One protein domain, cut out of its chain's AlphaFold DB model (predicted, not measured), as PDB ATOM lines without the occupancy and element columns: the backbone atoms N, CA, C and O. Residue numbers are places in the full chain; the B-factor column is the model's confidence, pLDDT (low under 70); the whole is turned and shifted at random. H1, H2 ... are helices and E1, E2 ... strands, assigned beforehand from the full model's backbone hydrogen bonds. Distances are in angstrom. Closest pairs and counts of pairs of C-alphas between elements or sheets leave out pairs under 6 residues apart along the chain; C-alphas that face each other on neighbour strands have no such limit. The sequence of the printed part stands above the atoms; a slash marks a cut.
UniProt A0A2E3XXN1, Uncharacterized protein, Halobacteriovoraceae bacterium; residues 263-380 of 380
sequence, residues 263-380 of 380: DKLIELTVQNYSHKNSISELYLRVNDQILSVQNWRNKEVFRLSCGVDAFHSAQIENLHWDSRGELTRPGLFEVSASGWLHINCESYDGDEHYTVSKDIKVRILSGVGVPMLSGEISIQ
ATOM      1  N   ASP A 263     153.949 160.963 273.568       76.25
ATOM      2  CA  ASP A 263     153.696 162.347 273.945       76.25
ATOM      3  C   ASP A 263     154.085 162.500 275.422       76.25
ATOM      4  O   ASP A 263     153.561 161.800 276.288       76.25
ATOM      5  N   LYS A 264     155.080 163.349 275.705       78.69
ATOM      6  CA  LYS A 264     155.476 163.666 277.082       78.69
ATOM      7  C   LYS A 264     154.633 164.841 277.552       78.69
ATOM      8  O   LYS A 264     154.751 165.934 276.998       78.69
ATOM      9  N   LEU A 265     153.813 164.624 278.574       83.75
ATOM     10  CA  LEU A 265     153.121 165.709 279.259       83.75
ATOM     11  C   LEU A 265     154.067 166.295 280.305       83.75
ATOM     12  O   LEU A 265     154.470 165.591 281.233       83.75
ATOM     13  N   ILE A 266     154.418 167.568 280.136       86.69
ATOM     14  CA  ILE A 266     155.077 168.361 281.168       86.69
ATOM     15  C   ILE A 266     154.054 169.340 281.730       86.69
ATOM     16  O   ILE A 266     153.491 170.156 281.004       86.69
ATOM     17  N   GLU A 267     153.836 169.270 283.032       89.62
ATOM     18  CA  GLU A 267     152.993 170.187 283.782       89.62
ATOM     19  C   GLU A 267     153.853 170.914 284.815       89.62
ATOM     20  O   GLU A 267     154.646 170.299 285.528       89.62
ATOM     21  N   LEU A 268     153.702 172.232 284.869       89.19
ATOM     22  CA  LEU A 268     154.280 173.075 285.899       89.19
ATOM     23  C   LEU A 268     153.135 173.621 286.751       89.19
ATOM     24  O   LEU A 268     152.250 174.312 286.243       89.19
ATOM     25  N   THR A 269     153.170 173.291 288.034       89.38
ATOM     26  CA  THR A 269     152.115 173.599 288.998       89.38
ATOM     27  C   THR A 269     152.669 174.525 290.064       89.38
ATOM     28  O   THR A 269     153.677 174.211 290.694       89.38
ATOM     29  N   VAL A 270     152.016 175.662 290.263       89.88
ATOM     30  CA  VAL A 270     152.298 176.627 291.327       89.88
ATOM     31  C   VAL A 270     151.222 176.496 292.383       89.88
ATOM     32  O   VAL A 270     150.050 176.681 292.075       89.88
ATOM     33  N   GLN A 271     151.619 176.249 293.623       88.44
ATOM     34  CA  GLN A 271     150.752 176.375 294.786       88.44
ATOM     35  C   GLN A 271     151.123 177.651 295.532       88.44
ATOM     36  O   GLN A 271     152.190 177.727 296.138       88.44
ATOM     37  N   ASN A 272     150.252 178.654 295.486       88.81
ATOM     38  CA  ASN A 272     150.399 179.845 296.307       88.81
ATOM     39  C   ASN A 272     149.849 179.578 297.712       88.81
ATOM     40  O   ASN A 272     148.895 178.823 297.905       88.81
ATOM     41  N   TYR A 273     150.471 180.201 298.703       84.00
ATOM     42  CA  TYR A 273     150.023 180.158 300.086       84.00
ATOM     43  C   TYR A 273     149.677 181.582 300.526       84.00
ATOM     44  O   TYR A 273     150.306 182.549 300.085       84.00
ATOM     45  N   SER A 274     148.637 181.721 301.346       79.38
ATOM     46  CA  SER A 274     148.173 183.020 301.851       79.38
ATOM     47  C   SER A 274     148.728 183.373 303.231       79.38
ATOM     48  O   SER A 274     148.508 184.496 303.678       79.38
ATOM     49  N   HIS A 275     149.453 182.459 303.884       82.19
ATOM     50  CA  HIS A 275     149.861 182.630 305.276       82.19
ATOM     51  C   HIS A 275     151.185 183.355 305.488       82.19
ATOM     52  O   HIS A 275     152.016 183.467 304.580       82.19
ATOM     53  N   LYS A 276     151.382 183.873 306.706       84.88
ATOM     54  CA  LYS A 276     152.615 184.569 307.093       84.88
ATOM     55  C   LYS A 276     153.810 183.616 307.031       84.88
ATOM     56  O   LYS A 276     153.735 182.454 307.411       84.88
ATOM     57  N   ASN A 277     154.936 184.137 306.565       84.44
ATOM     58  CA  ASN A 277     156.176 183.441 306.238       84.44
ATOM     59  C   ASN A 277     156.051 182.357 305.152       84.44
ATOM     60  O   ASN A 277     156.963 181.540 304.999       84.44
ATOM     61  N   SER A 278     154.963 182.346 304.381       86.19
ATOM     62  CA  SER A 278     154.762 181.333 303.348       86.19
ATOM     63  C   SER A 278     155.491 181.667 302.048       86.19
ATOM     64  O   SER A 278     155.627 182.824 301.651       86.19
ATOM     65  N   ILE A 279     155.975 180.633 301.366       88.25
ATOM     66  CA  ILE A 279     156.594 180.739 300.043       88.25
ATOM     67  C   ILE A 279     155.870 179.748 299.150       88.25
ATOM     68  O   ILE A 279     155.772 178.574 299.526       88.25
ATOM     69  N   SER A 280     155.417 180.193 297.977       88.38
ATOM     70  CA  SER A 280     154.809 179.311 296.980       88.38
ATOM     71  C   SER A 280     155.610 178.039 296.754       88.38
ATOM     72  O   SER A 280     156.824 177.984 296.959       88.38
ATOM     73  N   GLU A 281     154.930 176.999 296.302       86.50
ATOM     74  CA  GLU A 281     155.571 175.781 295.831       86.50
ATOM     75  C   GLU A 281     155.446 175.665 294.333       86.50
ATOM     76  O   GLU A 281     154.437 176.035 293.744       86.50
ATOM     77  N   LEU A 282     156.511 175.153 293.729       86.31
ATOM     78  CA  LEU A 282     156.565 174.869 292.314       86.31
ATOM     79  C   LEU A 282     156.818 173.378 292.143       86.31
ATOM     80  O   LEU A 282     157.798 172.839 292.666       86.31
ATOM     81  N   TYR A 283     155.950 172.719 291.389       85.69
ATOM     82  CA  TYR A 283     156.064 171.304 291.077       85.69
ATOM     83  C   TYR A 283     156.162 171.116 289.583       85.69
ATOM     84  O   TYR A 283     155.387 171.679 288.813       85.69
ATOM     85  N   LEU A 284     157.098 170.271 289.194       85.81
ATOM     86  CA  LEU A 284     157.238 169.796 287.841       85.81
ATOM     87  C   LEU A 284     156.691 168.375 287.785       85.81
ATOM     88  O   LEU A 284     157.278 167.465 288.366       85.81
ATOM     89  N   ARG A 285     155.596 168.172 287.063       83.81
ATOM     90  CA  ARG A 285     155.110 166.839 286.725       83.81
ATOM     91  C   ARG A 285     155.542 166.486 285.307       83.81
ATOM     92  O   ARG A 285     155.287 167.231 284.367       83.81
ATOM     93  N   VAL A 286     156.193 165.339 285.152       82.25
ATOM     94  CA  VAL A 286     156.545 164.769 283.849       82.25
ATOM     95  C   VAL A 286     156.005 163.353 283.797       82.25
ATOM     96  O   VAL A 286     156.514 162.462 284.478       82.25
ATOM     97  N   ASN A 287     154.966 163.150 282.990       80.19
ATOM     98  CA  ASN A 287     154.148 161.937 283.028       80.19
ATOM     99  C   ASN A 287     153.633 161.683 284.465       80.19
ATOM    100  O   ASN A 287     152.916 162.521 285.007       80.19
ATOM    101  N   ASP A 288     154.032 160.581 285.103       73.69
ATOM    102  CA  ASP A 288     153.579 160.185 286.448       73.69
ATOM    103  C   ASP A 288     154.570 160.550 287.562       73.69
ATOM    104  O   ASP A 288     154.374 160.199 288.723       73.69
ATOM    105  N   GLN A 289     155.656 161.245 287.222       74.19
ATOM    106  CA  GLN A 289     156.654 161.684 288.191       74.19
ATOM    107  C   GLN A 289     156.409 163.139 288.563       74.19
ATOM    108  O   GLN A 289     156.356 163.993 287.682       74.19
ATOM    109  N   ILE A 290     156.310 163.420 289.862       76.50
ATOM    110  CA  ILE A 290     156.269 164.781 290.396       76.50
ATOM    111  C   ILE A 290     157.605 165.081 291.060       76.50
ATOM    112  O   ILE A 290     158.073 164.346 291.927       76.50
ATOM    113  N   LEU A 291     158.216 166.181 290.646       78.56
ATOM    114  CA  LEU A 291     159.430 166.723 291.219       78.56
ATOM    115  C   LEU A 291     159.084 168.051 291.867       78.56
ATOM    116  O   LEU A 291     158.704 169.009 291.193       78.56
ATOM    117  N   SER A 292     159.225 168.110 293.187       77.44
ATOM    118  CA  SER A 292     159.155 169.387 293.874       77.44
ATOM    119  C   SER A 292     160.419 170.177 293.563       77.44
ATOM    120  O   SER A 292     161.537 169.725 293.821       77.44
ATOM    121  N   VAL A 293     160.256 171.364 292.990       77.62
ATOM    122  CA  VAL A 293     161.375 172.257 292.739       77.62
ATOM    123  C   VAL A 293     161.587 173.029 294.037       77.62
ATOM    124  O   VAL A 293     161.065 174.114 294.201       77.62
ATOM    125  N   GLN A 294     162.259 172.432 295.025       67.50
ATOM    126  CA  GLN A 294     162.482 173.060 296.344       67.50
ATOM    127  C   GLN A 294     163.732 173.951 296.360       67.50
ATOM    128  O   GLN A 294     163.811 174.916 297.116       67.50
ATOM    129  N   ASN A 295     164.702 173.666 295.487       61.88
ATOM    130  CA  ASN A 295     166.032 174.286 295.512       61.88
ATOM    131  C   ASN A 295     166.057 175.787 295.154       61.88
ATOM    132  O   ASN A 295     167.106 176.408 295.278       61.88
ATOM    133  N   TRP A 296     164.934 176.391 294.742       66.00
ATOM    134  CA  TRP A 296     164.847 177.850 294.556       66.00
ATOM    135  C   TRP A 296     164.515 178.612 295.835       66.00
ATOM    136  O   TRP A 296     164.643 179.836 295.857       66.00
ATOM    137  N   ARG A 297     164.117 177.918 296.911       63.31
ATOM    138  CA  ARG A 297     163.784 178.512 298.213       63.31
ATOM    139  C   ARG A 297     165.033 178.957 298.978       63.31
ATOM    140  O   ARG A 297     165.204 178.649 300.157       63.31
ATOM    141  N   ASN A 298     165.929 179.694 298.327       68.88
ATOM    142  CA  ASN A 298     166.997 180.369 299.038       68.88
ATOM    143  C   ASN A 298     166.377 181.512 299.857       68.88
ATOM    144  O   ASN A 298     166.077 182.580 299.325       68.88
ATOM    145  N   LYS A 299     166.188 181.267 301.161       66.00
ATOM    146  CA  LYS A 299     165.637 182.231 302.127       66.00
ATOM    147  C   LYS A 299     166.359 183.582 302.089       66.00
ATOM    148  O   LYS A 299     165.734 184.610 302.345       66.00
ATOM    149  N   GLU A 300     167.640 183.604 301.716       68.06
ATOM    150  CA  GLU A 300     168.394 184.848 301.575       68.06
ATOM    151  C   GLU A 300     167.864 185.724 300.440       68.06
ATOM    152  O   GLU A 300     167.819 186.936 300.610       68.06
ATOM    153  N   VAL A 301     167.384 185.154 299.329       71.69
ATOM    154  CA  VAL A 301     166.827 185.947 298.220       71.69
ATOM    155  C   VAL A 301     165.589 186.716 298.674       71.69
ATOM    156  O   VAL A 301     165.457 187.896 298.353       71.69
ATOM    157  N   PHE A 302     164.709 186.096 299.462       75.25
ATOM    158  CA  PHE A 302     163.512 186.764 299.980       75.25
ATOM    159  C   PHE A 302     163.864 187.809 301.032       75.25
ATOM    160  O   PHE A 302     163.429 188.952 300.924       75.25
ATOM    161  N   ARG A 303     164.729 187.454 301.993       72.56
ATOM    162  CA  ARG A 303     165.159 188.387 303.042       72.56
ATOM    163  C   ARG A 303     165.847 189.617 302.454       72.56
ATOM    164  O   ARG A 303     165.529 190.735 302.831       72.56
ATOM    165  N   LEU A 304     166.755 189.422 301.497       74.81
ATOM    166  CA  LEU A 304     167.443 190.524 300.823       74.81
ATOM    167  C   LEU A 304     166.486 191.388 299.993       74.81
ATOM    168  O   LEU A 304     166.777 192.558 299.771       74.81
ATOM    169  N   SER A 305     165.353 190.840 299.545       84.50
ATOM    170  CA  SER A 305     164.365 191.598 298.771       84.50
ATOM    171  C   SER A 305     163.538 192.552 299.635       84.50
ATOM    172  O   SER A 305     163.147 193.598 299.131       84.50
ATOM    173  N   CYS A 306     163.323 192.239 300.919       89.81
ATOM    174  CA  CYS A 306     162.647 193.139 301.865       89.81
ATOM    175  C   CYS A 306     163.599 194.138 302.553       89.81
ATOM    176  O   CYS A 306     163.152 195.021 303.273       89.81
ATOM    177  N   GLY A 307     164.916 194.057 302.330       90.69
ATOM    178  CA  GLY A 307     165.872 194.987 302.936       90.69
ATOM    179  C   GLY A 307     165.968 194.822 304.458       90.69
ATOM    180  O   GLY A 307     166.469 193.802 304.931       90.69
ATOM    181  N   VAL A 308     165.555 195.848 305.211       91.31
ATOM    182  CA  VAL A 308     165.512 195.823 306.690       91.31
ATOM    183  C   VAL A 308     164.168 195.343 307.242       91.31
ATOM    184  O   VAL A 308     164.086 195.028 308.429       91.31
ATOM    185  N   ASP A 309     163.146 195.281 306.391       92.88
ATOM    186  CA  ASP A 309     161.777 194.945 306.761       92.88
ATOM    187  C   ASP A 309     161.551 193.429 306.815       92.88
ATOM    188  O   ASP A 309     162.369 192.619 306.354       92.88
ATOM    189  N   ALA A 310     160.438 193.023 307.426       91.12
ATOM    190  CA  ALA A 310     160.109 191.623 307.623       91.12
ATOM    191  C   ALA A 310     159.544 191.003 306.339       91.12
ATOM    192  O   ALA A 310     158.694 191.568 305.654       91.12
ATOM    193  N   PHE A 311     159.994 189.789 306.028       91.25
ATOM    194  CA  PHE A 311     159.360 188.973 305.000       91.25
ATOM    195  C   PHE A 311     157.984 188.511 305.486       91.25
ATOM    196  O   PHE A 311     157.886 187.901 306.549       91.25
ATOM    197  N   HIS A 312     156.942 188.765 304.693       90.56
ATOM    198  CA  HIS A 312     155.592 188.302 304.990       90.56
ATOM    199  C   HIS A 312     155.224 187.067 304.170       90.56
ATOM    200  O   HIS A 312     154.857 186.052 304.742       90.56
ATOM    201  N   SER A 313     155.298 187.111 302.841       91.50
ATOM    202  CA  SER A 313     154.991 185.944 302.001       91.50
ATOM    203  C   SER A 313     155.587 186.090 300.602       91.50
ATOM    204  O   SER A 313     155.943 187.190 300.190       91.50
ATOM    205  N   ALA A 314     155.673 185.005 299.838       92.25
ATOM    206  CA  ALA A 314     156.078 185.041 298.435       92.25
ATOM    207  C   ALA A 314     155.108 184.240 297.568       92.25
ATOM    208  O   ALA A 314     154.858 183.070 297.855       92.25
ATOM    209  N   GLN A 315     154.600 184.873 296.510       92.88
ATOM    210  CA  GLN A 315     153.618 184.314 295.585       92.88
ATOM    211  C   GLN A 315     154.124 184.332 294.146       92.88
ATOM    212  O   GLN A 315     154.846 185.246 293.755       92.88
ATOM    213  N   ILE A 316     153.756 183.322 293.357       92.69
ATOM    214  CA  ILE A 316     154.073 183.266 291.929       92.69
ATOM    215  C   ILE A 316     152.794 183.510 291.133       92.69
ATOM    216  O   ILE A 316     151.790 182.816 291.311       92.69
ATOM    217  N   GLU A 317     152.849 184.466 290.216       93.94
ATOM    218  CA  GLU A 317     151.749 184.825 289.327       93.94
ATOM    219  C   GLU A 317     152.187 184.858 287.865       93.94
ATOM    220  O   GLU A 317     153.375 184.839 287.536       93.94
ATOM    221  N   ASN A 318     151.188 184.883 286.976       93.50
ATOM    222  CA  ASN A 318     151.371 184.977 285.530       93.50
ATOM    223  C   ASN A 318     152.385 183.961 284.973       93.50
ATOM    224  O   ASN A 318     153.197 184.274 284.103       93.50
ATOM    225  N   LEU A 319     152.360 182.734 285.497       93.06
ATOM    226  CA  LEU A 319     153.222 181.670 285.007       93.06
ATOM    227  C   LEU A 319     152.798 181.285 283.578       93.06
ATOM    228  O   LEU A 319     151.632 180.978 283.334       93.06
ATOM    229  N   HIS A 320     153.734 181.287 282.633       93.56
ATOM    230  CA  HIS A 320     153.493 180.945 281.231       93.56
ATOM    231  C   HIS A 320     154.723 180.292 280.589       93.56
ATOM    232  O   HIS A 320     155.853 180.493 281.023       93.56
ATOM    233  N   TRP A 321     154.512 179.494 279.540       92.38
ATOM    234  CA  TRP A 321     155.607 178.886 278.777       92.38
ATOM    235  C   TRP A 321     156.236 179.907 277.821       92.38
ATOM    236  O   TRP A 321     155.558 180.377 276.906       92.38
ATOM    237  N   ASP A 322     157.533 180.179 277.982       89.69
ATOM    238  CA  ASP A 322     158.340 180.978 277.048       89.69
ATOM    239  C   ASP A 322     158.615 180.193 275.767       89.69
ATOM    240  O   ASP A 322     158.398 180.659 274.648       89.69
ATOM    241  N   SER A 323     159.123 178.972 275.949       80.75
ATOM    242  CA  SER A 323     159.468 178.052 274.878       80.75
ATOM    243  C   SER A 323     158.760 176.729 275.120       80.75
ATOM    244  O   SER A 323     158.886 176.096 276.168       80.75
ATOM    245  N   ARG A 324     158.013 176.276 274.110       74.50
ATOM    246  CA  ARG A 324     157.329 174.973 274.141       74.50
ATOM    247  C   ARG A 324     158.266 173.810 273.822       74.50
ATOM    248  O   ARG A 324     157.785 172.714 273.537       74.50
ATOM    249  N   GLY A 325     159.578 174.055 273.839       71.12
ATOM    250  CA  GLY A 325     160.561 173.048 273.506       71.12
ATOM    251  C   GLY A 325     161.526 173.390 272.404       71.12
ATOM    252  O   GLY A 325     161.128 173.450 271.242       71.12
ATOM    253  N   GLU A 326     162.803 173.474 272.745       74.50
ATOM    254  CA  GLU A 326     163.875 173.461 271.760       74.50
ATOM    255  C   GLU A 326     164.762 172.234 271.974       74.50
ATOM    256  O   GLU A 326     165.134 171.879 273.097       74.50
ATOM    257  N   LEU A 327     165.097 171.555 270.875       73.00
ATOM    258  CA  LEU A 327     166.144 170.540 270.881       73.00
ATOM    259  C   LEU A 327     167.484 171.260 270.996       73.00
ATOM    260  O   LEU A 327     168.063 171.675 269.994       73.00
ATOM    261  N   THR A 328     167.981 171.410 272.218       77.25
ATOM    262  CA  THR A 328     169.267 172.076 272.460       77.25
ATOM    263  C   THR A 328     170.437 171.207 272.016       77.25
ATOM    264  O   THR A 328     171.471 171.719 271.586       77.25
ATOM    265  N   ARG A 329     170.277 169.876 272.095       78.12
ATOM    266  CA  ARG A 329     171.230 168.852 271.633       78.12
ATOM    267  C   ARG A 329     170.476 167.593 271.180       78.12
ATOM    268  O   ARG A 329     169.326 167.403 271.579       78.12
ATOM    269  N   PRO A 330     171.093 166.690 270.389       77.38
ATOM    270  CA  PRO A 330     170.474 165.414 270.035       77.38
ATOM    271  C   PRO A 330     170.025 164.647 271.286       77.38
ATOM    272  O   PRO A 330     170.849 164.216 272.087       77.38
ATOM    273  N   GLY A 331     168.709 164.502 271.453       72.94
ATOM    274  CA  GLY A 331     168.117 163.799 272.590       72.94
ATOM    275  C   GLY A 331     167.980 164.613 273.881       72.94
ATOM    276  O   GLY A 331     167.613 164.021 274.890       72.94
ATOM    277  N   LEU A 332     168.225 165.928 273.881       79.12
ATOM    278  CA  LEU A 332     167.938 166.807 275.020       79.12
ATOM    279  C   LEU A 332     166.919 167.869 274.617       79.12
ATOM    280  O   LEU A 332     167.095 168.557 273.611       79.12
ATOM    281  N   PHE A 333     165.863 167.983 275.410       81.19
ATOM    282  CA  PHE A 333     164.788 168.934 275.199       81.19
ATOM    283  C   PHE A 333     164.771 169.948 276.335       81.19
ATOM    284  O   PHE A 333     164.743 169.553 277.503       81.19
ATOM    285  N   GLU A 334     164.792 171.230 275.990       88.19
ATOM    286  CA  GLU A 334     164.642 172.322 276.947       88.19
ATOM    287  C   GLU A 334     163.266 172.960 276.782       88.19
ATOM    288  O   GLU A 334     162.918 173.426 275.695       88.19
ATOM    289  N   VAL A 335     162.495 172.996 277.868       89.38
ATOM    290  CA  VAL A 335     161.342 173.894 277.994       89.38
ATOM    291  C   VAL A 335     161.661 174.950 279.026       89.38
ATOM    292  O   VAL A 335     162.359 174.686 280.007       89.38
ATOM    293  N   SER A 336     161.134 176.147 278.815       91.75
ATOM    294  CA  SER A 336     161.250 177.209 279.801       91.75
ATOM    295  C   SER A 336     159.916 177.891 280.034       91.75
ATOM    296  O   SER A 336     159.129 178.073 279.104       91.75
ATOM    297  N   ALA A 337     159.668 178.239 281.289       92.56
ATOM    298  CA  ALA A 337     158.523 179.016 281.725       92.56
ATOM    299  C   ALA A 337     159.005 180.272 282.448       92.56
ATOM    300  O   ALA A 337     160.030 180.231 283.130       92.56
ATOM    301  N   SER A 338     158.245 181.351 282.321       94.31
ATOM    302  CA  SER A 338     158.462 182.596 283.052       94.31
ATOM    303  C   SER A 338     157.225 182.980 283.848       94.31
ATOM    304  O   SER A 338     156.122 182.511 283.571       94.31
ATOM    305  N   GLY A 339     157.412 183.828 284.849       94.62
ATOM    306  CA  GLY A 339     156.338 184.389 285.659       94.62
ATOM    307  C   GLY A 339     156.850 185.516 286.542       94.62
ATOM    308  O   GLY A 339     158.013 185.911 286.451       94.62
ATOM    309  N   TRP A 340     155.987 186.003 287.424       94.81
ATOM    310  CA  TRP A 340     156.325 187.028 288.404       94.81
ATOM    311  C   TRP A 340     156.343 186.434 289.803       94.81
ATOM    312  O   TRP A 340     155.422 185.723 290.195       94.81
ATOM    313  N   LEU A 341     157.394 186.730 290.559       92.94
ATOM    314  CA  LEU A 341     157.497 186.452 291.983       92.94
ATOM    315  C   LEU A 341     157.191 187.730 292.755       92.94
ATOM    316  O   LEU A 341     157.991 188.664 292.766       92.94
ATOM    317  N   HIS A 342     156.043 187.744 293.415       94.50
ATOM    318  CA  HIS A 342     155.606 188.809 294.301       94.50
ATOM    319  C   HIS A 342     156.045 188.490 295.728       94.50
ATOM    320  O   HIS A 342     155.567 187.538 296.338       94.50
ATOM    321  N   ILE A 343     156.985 189.271 296.253       93.88
ATOM    322  CA  ILE A 343     157.501 189.162 297.616       93.88
ATOM    323  C   ILE A 343     156.806 190.233 298.446       93.88
ATOM    324  O   ILE A 343     157.071 191.421 298.281       93.88
ATOM    325  N   ASN A 344     155.905 189.810 299.321       93.94
ATOM    326  CA  ASN A 344     155.207 190.682 300.249       93.94
ATOM    327  C   ASN A 344     156.079 190.892 301.485       93.94
ATOM    328  O   ASN A 344     156.533 189.927 302.110       93.94
ATOM    329  N   CYS A 345     156.294 192.153 301.827       94.81
ATOM    330  CA  CYS A 345     157.067 192.595 302.973       94.81
ATOM    331  C   CYS A 345     156.155 193.375 303.931       94.81
ATOM    332  O   CYS A 345     155.150 193.960 303.520       94.81
ATOM    333  N   GLU A 346     156.504 193.344 305.208       95.19
ATOM    334  CA  GLU A 346     155.839 194.045 306.304       95.19
ATOM    335  C   GLU A 346     156.890 194.931 306.970       95.19
ATOM    336  O   GLU A 346     157.965 194.443 307.337       95.19
ATOM    337  N   SER A 347     156.608 196.228 307.080       94.94
ATOM    338  CA  SER A 347     157.512 197.188 307.711       94.94
ATOM    339  C   SER A 347     157.850 196.780 309.148       94.94
ATOM    340  O   SER A 347     157.086 196.080 309.812       94.94
ATOM    341  N   TYR A 348     159.005 197.211 309.661       90.50
ATOM    342  CA  TYR A 348     159.427 196.855 311.026       90.50
ATOM    343  C   TYR A 348     158.412 197.246 312.123       90.50
ATOM    344  O   TYR A 348     158.340 196.586 313.159       90.50
ATOM    345  N   ASP A 349     157.642 198.314 311.909       91.88
ATOM    346  CA  ASP A 349     156.564 198.751 312.804       91.88
ATOM    347  C   ASP A 349     155.240 197.987 312.608       91.88
ATOM    348  O   ASP A 349     154.382 198.051 313.485       91.88
ATOM    349  N   GLY A 350     155.100 197.208 311.529       89.12
ATOM    350  CA  GLY A 350     153.915 196.404 311.214       89.12
ATOM    351  C   GLY A 350     152.758 197.182 310.583       89.12
ATOM    352  O   GLY A 350     151.693 196.607 310.366       89.12
ATOM    353  N   ASP A 351     152.943 198.473 310.294       91.31
ATOM    354  CA  ASP A 351     151.867 199.352 309.819       91.31
ATOM    355  C   ASP A 351     151.734 199.374 308.286       91.31
ATOM    356  O   ASP A 351     150.661 199.683 307.756       91.31
ATOM    357  N   GLU A 352     152.797 199.031 307.552       93.56
ATOM    358  CA  GLU A 352     152.829 199.082 306.092       93.56
ATOM    359  C   GLU A 352     153.120 197.709 305.472       93.56
ATOM    360  O   GLU A 352     154.097 197.029 305.790       93.56
ATOM    361  N   HIS A 353     152.281 197.331 304.502       94.06
ATOM    362  CA  HIS A 353     152.507 196.183 303.631       94.06
ATOM    363  C   HIS A 353     152.830 196.663 302.220       94.06
ATOM    364  O   HIS A 353     152.094 197.465 301.641       94.06
ATOM    365  N   TYR A 354     153.902 196.133 301.639       95.00
ATOM    366  CA  TYR A 354     154.277 196.420 300.259       95.00
ATOM    367  C   TYR A 354     154.774 195.165 299.543       95.00
ATOM    368  O   TYR A 354     155.176 194.181 300.164       95.00
ATOM    369  N   THR A 355     154.742 195.201 298.212       95.94
ATOM    370  CA  THR A 355     155.118 194.068 297.362       95.94
ATOM    371  C   THR A 355     156.306 194.434 296.483       95.94
ATOM    372  O   THR A 355     156.282 195.434 295.765       95.94
ATOM    373  N   VAL A 356     157.336 193.591 296.503       95.00
ATOM    374  CA  VAL A 356     158.473 193.629 295.580       95.00
ATOM    375  C   VAL A 356     158.278 192.545 294.528       95.00
ATOM    376  O   VAL A 356     158.216 191.364 294.859       95.00
ATOM    377  N   SER A 357     158.204 192.933 293.259       95.06
ATOM    378  CA  SER A 357     158.040 191.993 292.145       95.06
ATOM    379  C   SER A 357     159.382 191.699 291.480       95.06
ATOM    380  O   SER A 357     160.149 192.622 291.205       95.06
ATOM    381  N   LYS A 358     159.652 190.422 291.201       92.81
ATOM    382  CA  LYS A 358     160.817 189.957 290.434       92.81
ATOM    383  C   LYS A 358     160.389 189.036 289.306       92.81
ATOM    384  O   LYS A 358     159.388 188.331 289.439       92.81
ATOM    385  N   ASP A 359     161.167 188.995 288.234       92.25
ATOM    386  CA  ASP A 359     160.935 188.026 287.172       92.25
ATOM    387  C   ASP A 359     161.511 186.673 287.589       92.25
ATOM    388  O   ASP A 359     162.631 186.573 288.102       92.25
ATOM    389  N   ILE A 360     160.748 185.607 287.366       91.31
ATOM    390  CA  ILE A 360     161.243 184.243 287.529       91.31
ATOM    391  C   ILE A 360     161.310 183.553 286.188       91.31
ATOM    392  O   ILE A 360     160.416 183.689 285.356       91.31
ATOM    393  N   LYS A 361     162.362 182.756 286.012       91.12
ATOM    394  CA  LYS A 361     162.511 181.870 284.868       91.12
ATOM    395  C   LYS A 361     162.857 180.471 285.338       91.12
ATOM    396  O   LYS A 361     163.837 180.260 286.049       91.12
ATOM    397  N   VAL A 362     162.045 179.520 284.907       88.94
ATOM    398  CA  VAL A 362     162.159 178.094 285.193       88.94
ATOM    399  C   VAL A 362     162.615 177.418 283.910       88.94
ATOM    400  O   VAL A 362     161.904 177.444 282.909       88.94
ATOM    401  N   ARG A 363     163.805 176.822 283.916       88.62
ATOM    402  CA  ARG A 363     164.333 176.036 282.796       88.62
ATOM    403  C   ARG A 363     164.298 174.570 283.163       88.62
ATOM    404  O   ARG A 363     164.780 174.189 284.223       88.62
ATOM    405  N   ILE A 364     163.735 173.747 282.293       86.75
ATOM    406  CA  ILE A 364     163.569 172.314 282.515       86.75
ATOM    407  C   ILE A 364     164.242 171.586 281.363       86.75
ATOM    408  O   ILE A 364     163.859 171.737 280.201       86.75
ATOM    409  N   LEU A 365     165.228 170.765 281.701       83.88
ATOM    410  CA  LEU A 365     165.922 169.895 280.765       83.88
ATOM    411  C   LEU A 365     165.399 168.467 280.934       83.88
ATOM    412  O   LEU A 365     165.438 167.898 282.026       83.88
ATOM    413  N   SER A 366     164.924 167.882 279.835       80.00
ATOM    414  CA  SER A 366     164.423 166.507 279.776       80.00
ATOM    415  C   SER A 366     165.130 165.731 278.666       80.00
ATOM    416  O   SER A 366     165.069 166.098 277.490       80.00
ATOM    417  N   GLY A 367     165.752 164.604 279.018       73.88
ATOM    418  CA  GLY A 367     166.340 163.680 278.049       73.88
ATOM    419  C   GLY A 367     165.291 162.856 277.289       73.88
ATOM    420  O   GLY A 367     164.274 162.422 277.836       73.88
ATOM    421  N   VAL A 368     165.536 162.580 276.010       67.44
ATOM    422  CA  VAL A 368     164.793 161.586 275.225       67.44
ATOM    423  C   VAL A 368     165.296 160.202 275.639       67.44
ATOM    424  O   VAL A 368     166.437 159.845 275.369       67.44
ATOM    425  N   GLY A 369     164.456 159.429 276.332       64.00
ATOM    426  CA  GLY A 369     164.799 158.076 276.792       64.00
ATOM    427  C   GLY A 369     165.639 158.001 278.072       64.00
ATOM    428  O   GLY A 369     165.991 156.901 278.485       64.00
ATOM    429  N   VAL A 370     165.932 159.134 278.720       61.12
ATOM    430  CA  VAL A 370     166.573 159.169 280.044       61.12
ATOM    431  C   VAL A 370     165.552 159.697 281.059       61.12
ATOM    432  O   VAL A 370     164.934 160.727 280.786       61.12
ATOM    433  N   PRO A 371     165.366 159.039 282.217       59.28
ATOM    434  CA  PRO A 371     164.480 159.523 283.283       59.28
ATOM    435  C   PRO A 371     165.037 160.746 284.030       59.28
ATOM    436  O   PRO A 371     164.402 161.251 284.947       59.28
ATOM    437  N   MET A 372     166.234 161.219 283.674       61.59
ATOM    438  CA  MET A 372     166.894 162.308 284.379       61.59
ATOM    439  C   MET A 372     166.279 163.645 283.963       61.59
ATOM    440  O   MET A 372     166.423 164.092 282.822       61.59
ATOM    441  N   LEU A 373     165.586 164.251 284.920       66.38
ATOM    442  CA  LEU A 373     165.033 165.593 284.858       66.38
ATOM    443  C   LEU A 373     165.915 166.511 285.695       66.38
ATOM    444  O   LEU A 373     166.228 166.199 286.844       66.38
ATOM    445  N   SER A 374     166.309 167.641 285.123       71.94
ATOM    446  CA  SER A 374     166.966 168.712 285.869       71.94
ATOM    447  C   SER A 374     166.254 170.022 285.586       71.94
ATOM    448  O   SER A 374     166.034 170.370 284.425       71.94
ATOM    449  N   GLY A 375     165.895 170.729 286.653       69.00
ATOM    450  CA  GLY A 375     165.332 172.068 286.592       69.00
ATOM    451  C   GLY A 375     166.307 173.082 287.179       69.00
ATOM    452  O   GLY A 375     166.928 172.810 288.205       69.00
ATOM    453  N   GLU A 376     166.423 174.241 286.546       78.25
ATOM    454  CA  GLU A 376     167.089 175.419 287.096       78.25
ATOM    455  C   GLU A 376     166.058 176.540 287.227       78.25
ATOM    456  O   GLU A 376     165.239 176.749 286.330       78.25
ATOM    457  N   ILE A 377     166.090 177.258 288.347       75.56
ATOM    458  CA  ILE A 377     165.279 178.457 288.550       75.56
ATOM    459  C   ILE A 377     166.223 179.628 288.740       75.56
ATOM    460  O   ILE A 377     167.071 179.608 289.630       75.56
ATOM    461  N   SER A 378     166.037 180.658 287.924       78.00
ATOM    462  CA  SER A 378     166.703 181.946 288.080       78.00
ATOM    463  C   SER A 378     165.679 183.015 288.435       78.00
ATOM    464  O   SER A 378     164.629 183.091 287.795       78.00
ATOM    465  N   ILE A 379     166.015 183.852 289.413       76.12
ATOM    466  CA  ILE A 379     165.265 185.054 289.785       76.12
ATOM    467  C   ILE A 379     166.070 186.238 289.241       76.12
ATOM    468  O   ILE A 379     167.260 186.334 289.556       76.12
ATOM    469  N   GLN A 380     165.459 187.057 288.386       79.88
ATOM    470  CA  GLN A 380     166.114 188.166 287.684       79.88
ATOM    471  C   GLN A 380     165.772 189.517 288.304       79.88
ATOM    472  O   GLN A 380     164.626 189.684 288.788       79.88
TER     473      GLN A 380
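AT A GLANCE: This is residues 263 to 380 of the 380 residues of an uncharacterized protein of Halobacteriovoraceae bacterium (UniProt A0A2E3XXN1). A long, twisted sheet of four antiparallel strands, E4 to E7, forms one layer of an elongated sandwich, and a smaller sheet, E1 to E3, covers part of one of its faces. The short helix H1 packs on the large sheet near the beginning of E4 and the end of E5. The printed part has 118 residues with one named helix and seven named strands, in the order E1 E2 E3 H1 E4 E5 E6 E7, and is mostly strand. The large sheet runs E4 - E5 - E6 - E7 and the small one E1 - E2 - E3, both antiparallel. The whole is a rod spanning 55 by 24 by 22 A, only just compact, close to loose, with a radius of gyration of the C-alphas of 16.2 A.

IN THESE COORDINATES: E4, residues 310 to 329, is 44.0 A long from C-alpha 310 at (160.109, 191.623, 307.623) and bends by 78 degrees at residue 326. E5, residues 332 to 346, measures 43.2 A, and E6, residues 353 to 367, 43.6 A. E7, residues 373 to 379, measures 20.1 A and ends with C-alpha 379 at (165.265, 185.054, 289.785). E1, residues 264 to 271, is 22.3 A long and begins with C-alpha 264 at (155.476, 163.666, 277.082). E2 is residues 281 to 286, 16.3 A, E3 residues 289 to 292, 9.9 A, and H1 residues 299 to 306, 11.3 A.

HOW THE PARTS SIT: E4 to E7 form a meander, each strand the antiparallel neighbour of the one before, with E4 and E7 as edge strands. In the hairpin E4 and E5, N 315 and O 342 are 2.8 A apart, within hydrogen-bond range; between E5 and E6, N 341 and O 358 are at 2.8 A; between E6 and E7, N 363 and O 376 are at 2.8 A. H1 is on this sheet; its closest C-alphas to E5 are those of Cys 306 and Cys 345, 5.7 A apart. In H1 every O i to N i+4 pair is within hydrogen-bond range. E1 to E3 form a second meander, with N 269 and O 283 at 2.8 A and N 284 and O 291 at 2.9 A. The two sheets are face to face in a sandwich, their best planes 14 degrees apart. The closest C-alphas of E1 and E4 are those of Val 270 and Ile 316, 6.9 A apart. Residues 278 to 279 pair, parallel, with residues 313 to 314 of E4.

THE WHOLE: The C-alphas farthest apart are those of Pro 330 and Asp 349, at 56.0 A. The printed part has no cut and no long link, and residue 380 is the chain's last. Mean pLDDT of the printed part is 83.4; residues 294 to 300, 368 to 373 and 375 are under 70.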